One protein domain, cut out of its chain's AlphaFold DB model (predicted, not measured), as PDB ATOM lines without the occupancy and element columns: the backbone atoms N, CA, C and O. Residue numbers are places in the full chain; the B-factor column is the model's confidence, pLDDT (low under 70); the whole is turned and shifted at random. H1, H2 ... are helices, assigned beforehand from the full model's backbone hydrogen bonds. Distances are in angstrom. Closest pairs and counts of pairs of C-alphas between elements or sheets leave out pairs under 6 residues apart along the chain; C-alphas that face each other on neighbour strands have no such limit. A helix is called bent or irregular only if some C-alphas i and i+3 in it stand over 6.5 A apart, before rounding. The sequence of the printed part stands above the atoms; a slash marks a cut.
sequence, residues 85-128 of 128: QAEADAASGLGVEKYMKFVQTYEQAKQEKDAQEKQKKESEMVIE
ATOM      1  N   GLN A  85     -26.845  38.498 -42.794       92.94
ATOM      2  CA  GLN A  85     -27.548  38.432 -44.079       92.94
ATOM      3  C   GLN A  85     -28.499  37.225 -44.155       92.94
ATOM      4  O   GLN A  85     -29.596  37.346 -44.682       92.94
ATOM      5  N   ALA A  86     -28.121  36.091 -43.557       93.12
ATOM      6  CA  ALA A  86     -28.967  34.899 -43.518       93.12
ATOM      7  C   ALA A  86     -30.297  35.137 -42.779       93.12
ATOM      8  O   ALA A  86     -31.301  34.519 -43.118       93.12
ATOM      9  N   GLU A  87     -30.312  36.038 -41.794       94.00
ATOM     10  CA  GLU A  87     -31.536  36.463 -41.111       94.00
ATOM     11  C   GLU A  87     -32.426  37.310 -42.023       94.00
ATOM     12  O   GLU A  87     -33.637  37.103 -42.067       94.00
ATOM     13  N   ALA A  88     -31.826  38.230 -42.787       95.50
ATOM     14  CA  ALA A  88     -32.536  39.037 -43.777       95.50
ATOM     15  C   ALA A  88     -33.186  38.158 -44.855       95.50
ATOM     16  O   ALA A  88     -34.368  38.311 -45.168       95.50
ATOM     17  N   ASP A  89     -32.418  37.202 -45.378       96.06
ATOM     18  CA  ASP A  89     -32.871  36.265 -46.399       96.06
ATOM     19  C   ASP A  89     -34.004  35.383 -45.845       96.06
ATOM     20  O   ASP A  89     -35.057  35.269 -46.476       96.06
ATOM     21  N   ALA A  90     -33.857  34.854 -44.623       96.00
ATOM     22  CA  ALA A  90     -34.893  34.059 -43.966       96.00
ATOM     23  C   ALA A  90     -36.182  34.860 -43.725       96.00
ATOM     24  O   ALA A  90     -37.272  34.338 -43.956       96.00
ATOM     25  N   ALA A  91     -36.079  36.136 -43.340       95.06
ATOM     26  CA  ALA A  91     -37.235  37.021 -43.196       95.06
ATOM     27  C   ALA A  91     -37.969  37.256 -44.532       95.06
ATOM     28  O   ALA A  91     -39.183  37.444 -44.540       95.06
ATOM     29  N   SER A  92     -37.251  37.192 -45.659       96.56
ATOM     30  CA  SER A  92     -37.835  37.224 -47.009       96.56
ATOM     31  C   SER A  92     -38.338  35.860 -47.517       96.56
ATOM     32  O   SER A  92     -38.874  35.782 -48.620       96.56
ATOM     33  N   GLY A  93     -38.192  34.789 -46.726       94.38
ATOM     34  CA  GLY A  93     -38.603  33.423 -47.075       94.38
ATOM     35  C   GLY A  93     -37.517  32.565 -47.737       94.38
ATOM     36  O   GLY A  93     -37.788  31.431 -48.131       94.38
ATOM     37  N   LEU A  94     -36.281  33.057 -47.845       95.25
ATOM     38  CA  LEU A  94     -35.155  32.337 -48.446       95.25
ATOM     39  C   LEU A  94     -34.299  31.661 -47.367       95.25
ATOM     40  O   LEU A  94     -33.796  32.307 -46.456       95.25
ATOM     41  N   GLY A  95     -34.083  30.346 -47.471       92.81
ATOM     42  CA  GLY A  95     -33.134  29.640 -46.595       92.81
ATOM     43  C   GLY A  95     -33.535  29.564 -45.112       92.81
ATOM     44  O   GLY A  95     -32.666  29.375 -44.257       92.81
ATOM     45  N   VAL A  96     -34.835  29.667 -44.809       94.50
ATOM     46  CA  VAL A  96     -35.397  29.696 -43.444       94.50
ATOM     47  C   VAL A  96     -34.905  28.533 -42.582       94.50
ATOM     48  O   VAL A  96     -34.453  28.745 -41.460       94.50
ATOM     49  N   GLU A  97     -34.912  27.306 -43.105       93.81
ATOM     50  CA  GLU A  97     -34.490  26.120 -42.349       93.81
ATOM     51  C   GLU A  97     -33.045  26.212 -41.848       93.81
ATOM     52  O   GLU A  97     -32.736  25.810 -40.725       93.81
ATOM     53  N   LYS A  98     -32.148  26.752 -42.681       91.75
ATOM     54  CA  LYS A  98     -30.734  26.914 -42.337       91.75
ATOM     55  C   LYS A  98     -30.570  27.936 -41.215       91.75
ATOM     56  O   LYS A  98     -29.801  27.692 -40.287       91.75
ATOM     57  N   TYR A  99     -31.297  29.048 -41.293       93.19
ATOM     58  CA  TYR A  99     -31.273  30.078 -40.259       93.19
ATOM     59  C   TYR A  99     -31.859  29.568 -38.935       93.19
ATOM     60  O   TYR A  99     -31.232  29.731 -37.893       93.19
ATOM     61  N   MET A 100     -32.989  28.857 -38.967       92.94
ATOM     62  CA  MET A 100     -33.609  28.305 -37.755       92.94
ATOM     63  C   MET A 100     -32.697  27.305 -37.039       92.94
ATOM     64  O   MET A 100     -32.544  27.376 -35.821       92.94
ATOM     65  N   LYS A 101     -32.023  26.419 -37.787       94.00
ATOM     66  CA  LYS A 101     -31.014  25.507 -37.219       94.00
ATOM     67  C   LYS A 101     -29.868  26.278 -36.561       94.00
ATOM     68  O   LYS A 101     -29.456  25.938 -35.458       94.00
ATOM     69  N   PHE A 102     -29.377  27.335 -37.210       90.69
ATOM     70  CA  PHE A 102     -28.329  28.187 -36.649       90.69
ATOM     71  C   PHE A 102     -28.760  28.850 -35.331       90.69
ATOM     72  O   PHE A 102     -28.030  28.757 -34.345       90.69
ATOM     73  N   VAL A 103     -29.956  29.446 -35.280       92.12
ATOM     74  CA  VAL A 103     -30.489  30.077 -34.060       92.12
ATOM     75  C   VAL A 103     -30.594  29.062 -32.922       92.12
ATOM     76  O   VAL A 103     -30.087  29.320 -31.832       92.12
ATOM     77  N   GLN A 104     -31.138  27.872 -33.189       93.56
ATOM     78  CA  GLN A 104     -31.238  26.805 -32.186       93.56
ATOM     79  C   GLN A 104     -29.868  26.431 -31.608       93.56
ATOM     80  O   GLN A 104     -29.711  26.365 -30.389       93.56
ATOM     81  N   THR A 105     -28.856  26.241 -32.461       92.38
ATOM     82  CA  THR A 105     -27.497  25.922 -31.988       92.38
ATOM     83  C   THR A 105     -26.887  27.044 -31.149       92.38
ATOM     84  O   THR A 105     -26.193  26.779 -30.169       92.38
ATOM     85  N   TYR A 106     -27.160  28.305 -31.496       89.56
ATOM     86  CA  TYR A 106     -26.673  29.455 -30.741       89.56
ATOM     87  C   TYR A 106     -27.316  29.537 -29.351       89.56
ATOM     88  O   TYR A 106     -26.621  29.759 -28.357       89.56
ATOM     89  N   GLU A 107     -28.630  29.331 -29.264       91.31
ATOM     90  CA  GLU A 107     -29.368  29.332 -27.999       91.31
ATOM     91  C   GLU A 107     -28.921  28.197 -27.073       91.31
ATOM     92  O   GLU A 107     -28.691  28.441 -25.887       91.31
ATOM     93  N   GLN A 108     -28.717  26.993 -27.615       92.56
ATOM     94  CA  GLN A 108     -28.158  25.856 -26.877       92.56
ATOM     95  C   GLN A 108     -26.774  26.193 -26.312       92.56
ATOM     96  O   GLN A 108     -26.561  26.104 -25.104       92.56
ATOM     97  N   ALA A 109     -25.862  26.700 -27.147       90.44
ATOM     98  CA  ALA A 109     -24.524  27.093 -26.708       90.44
ATOM     99  C   ALA A 109     -24.546  28.204 -25.639       90.44
ATOM    100  O   ALA A 109     -23.669  28.264 -24.773       90.44
ATOM    101  N   LYS A 110     -25.533  29.107 -25.684       88.62
ATOM    102  CA  LYS A 110     -25.728  30.135 -24.654       88.62
ATOM    103  C   LYS A 110     -26.185  29.519 -23.330       88.62
ATOM    104  O   LYS A 110     -25.595  29.830 -22.300       88.62
ATOM    105  N   GLN A 111     -27.171  28.622 -23.362       89.81
ATOM    106  CA  GLN A 111     -27.648  27.909 -22.172       89.81
ATOM    107  C   GLN A 111     -26.534  27.081 -21.522       89.81
ATOM    108  O   GLN A 111     -26.383  27.110 -20.303       89.81
ATOM    109  N   GLU A 112     -25.711  26.403 -22.325       91.31
ATOM    110  CA  GLU A 112     -24.551  25.643 -21.849       91.31
ATOM    111  C   GLU A 112     -23.520  26.539 -21.157       91.31
ATOM    112  O   GLU A 112     -23.043  26.207 -20.073       91.31
ATOM    113  N   LYS A 113     -23.194  27.699 -21.744       87.31
ATOM    114  CA  LYS A 113     -22.275  28.669 -21.129       87.31
ATOM    115  C   LYS A 113     -22.823  29.222 -19.818       87.31
ATOM    116  O   LYS A 113     -22.087  29.276 -18.836       87.31
ATOM    117  N   ASP A 114     -24.102  29.586 -19.792       88.00
ATOM    118  CA  ASP A 114     -24.763  30.094 -18.590       88.00
ATOM    119  C   ASP A 114     -24.807  29.013 -17.488       88.00
ATOM    120  O   ASP A 114     -24.618  29.320 -16.308       88.00
ATOM    121  N   ALA A 115     -25.004  27.741 -17.851       92.00
ATOM    122  CA  ALA A 115     -24.952  26.609 -16.925       92.00
ATOM    123  C   ALA A 115     -23.533  26.361 -16.384       92.00
ATOM    124  O   ALA A 115     -23.361  26.209 -15.176       92.00
ATOM    125  N   GLN A 116     -22.512  26.386 -17.246       89.31
ATOM    126  CA  GLN A 116     -21.106  26.261 -16.838       89.31
ATOM    127  C   GLN A 116     -20.680  27.400 -15.903       89.31
ATOM    128  O   GLN A 116     -19.968  27.166 -14.928       89.31
ATOM    129  N   GLU A 117     -21.120  28.635 -16.165       90.00
ATOM    130  CA  GLU A 117     -20.819  29.779 -15.299       90.00
ATOM    131  C   GLU A 117     -21.470  29.632 -13.916       90.00
ATOM    132  O   GLU A 117     -20.833  29.945 -12.909       90.00
ATOM    133  N   LYS A 118     -22.706  29.116 -13.847       90.56
ATOM    134  CA  LYS A 118     -23.375  28.792 -12.574       90.56
ATOM    135  C   LYS A 118     -22.626  27.709 -11.801       90.56
ATOM    136  O   LYS A 118     -22.292  27.940 -10.646       90.56
ATOM    137  N   GLN A 119     -22.278  26.600 -12.457       89.25
ATOM    138  CA  GLN A 119     -21.514  25.510 -11.837       89.25
ATOM    139  C   GLN A 119     -20.166  25.999 -11.290       89.25
ATOM    140  O   GLN A 119     -19.791  25.650 -10.175       89.25
ATOM    141  N   LYS A 120     -19.455  26.852 -12.041       89.94
ATOM    142  CA  LYS A 120     -18.170  27.419 -11.614       89.94
ATOM    143  C   LYS A 120     -18.311  28.343 -10.399       89.94
ATOM    144  O   LYS A 120     -17.475  28.299  -9.503       89.94
ATOM    145  N   LYS A 121     -19.376  29.150 -10.346       89.00
ATOM    146  CA  LYS A 121     -19.691  30.007  -9.189       89.00
ATOM    147  C   LYS A 121     -20.072  29.192  -7.953       89.00
ATOM    148  O   LYS A 121     -19.624  29.513  -6.860       89.00
ATOM    149  N   GLU A 122     -20.869  28.142  -8.128       89.94
ATOM    150  CA  GLU A 122     -21.235  27.220  -7.047       89.94
ATOM    151  C   GLU A 122     -19.999  26.497  -6.504       89.94
ATOM    152  O   GLU A 122     -19.805  26.452  -5.294       89.94
ATOM    153  N   SER A 123     -19.109  26.014  -7.377       86.88
ATOM    154  CA  SER A 123     -17.867  25.367  -6.944       86.88
ATOM    155  C   SER A 123     -16.916  26.314  -6.212       86.88
ATOM    156  O   SER A 123     -16.271  25.896  -5.260       86.88
ATOM    157  N   GLU A 124     -16.826  27.581  -6.631       88.94
ATOM    158  CA  GLU A 124     -15.992  28.593  -5.964       88.94
ATOM    159  C   GLU A 124     -16.530  28.929  -4.560       88.94
ATOM    160  O   GLU A 124     -15.740  29.100  -3.642       88.94
ATOM    161  N   MET A 125     -17.854  28.926  -4.368       81.62
ATOM    162  CA  MET A 125     -18.508  29.193  -3.077       81.62
ATOM    163  C   MET A 125     -18.400  28.038  -2.069       81.62
ATOM    164  O   MET A 125     -18.555  28.260  -0.878       81.62
ATOM    165  N   VAL A 126     -18.168  26.804  -2.527       78.50
ATOM    166  CA  VAL A 126     -18.004  25.620  -1.654       78.50
ATOM    167  C   VAL A 126     -16.556  25.469  -1.157       78.50
ATOM    168  O   VAL A 126     -16.289  24.688  -0.247       78.50
ATOM    169  N   ILE A 127     -15.613  26.188  -1.774       70.00
ATOM    170  CA  ILE A 127     -14.182  26.148  -1.437       70.00
ATOM    171  C   ILE A 127     -13.805  27.247  -0.414       70.00
ATOM    172  O   ILE A 127     -12.752  27.136   0.214       70.00
ATOM    173  N   GLU A 128     -14.656  28.262  -0.221       50.94
ATOM    174  CA  GLU A 128     -14.587  29.241   0.885       50.94
ATOM    175  C   GLU A 128     -15.366  28.766   2.122       50.94
ATOM    176  O   GLU A 128     -14.875  29.032   3.245       50.94
TER     177      GLU A 128
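AT A GLANCE: This is residues 85 to 128 of the 128 residues of the protein "C2H2-type domain-containing protein" of Lipomyces starkeyi NRRL Y-11557 (UniProt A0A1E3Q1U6). A short helix, H1, meets the start of one long straight helix, H2, at a corner, like a small foot at the end of a rod. A tight link between them turns the chain, and residues 104 to 128, of which 104 to 127 belong to H2, stick out free of other contacts. The printed part has 44 residues, with two named helices in the order H1, H2 and no named strand, and its class is all helix. It is extended, with a radius of gyration of the C-alphas of 17.1 A, and spans 54 by 13 by 9 A.

HOW THE PARTS SIT: H1, residues 85 to 91, touches H2, residues 96 to 127, with 5 pairs of C-alphas within 8 A. The closest are the C-alphas of Ala 90 and Val 96, 4.4 A apart. H2 touches H1 with residues 96 to 99 alone. The two run opposite ways at a steep tilt of 67 degrees, only just short of about perpendicular. In H1 every O i to N i+4 pair is within hydrogen-bond range; in H2 27 of 28 are.

IN THESE COORDINATES: H1 begins at C-alpha 85, at (-27.548, 38.432, -44.079), and measures 9.8 A from first to last C-alpha. H2 begins at C-alpha 96, at (-35.397, 29.696, -43.444), and ends at C-alpha 127, at (-14.182, 26.148, -1.437), 47.2 A away. Neither helix is bent.

THE WHOLE: The two C-alphas farthest apart are those of Ser 92 and Glu 128, 53.8 A. The printed part has no cut, and the link from H1 to H2, of 4 residues, is tight. Glu 128 is the chain's last residue. The mean pLDDT of the printed part is 89.9, and one residue, 128, is under 70.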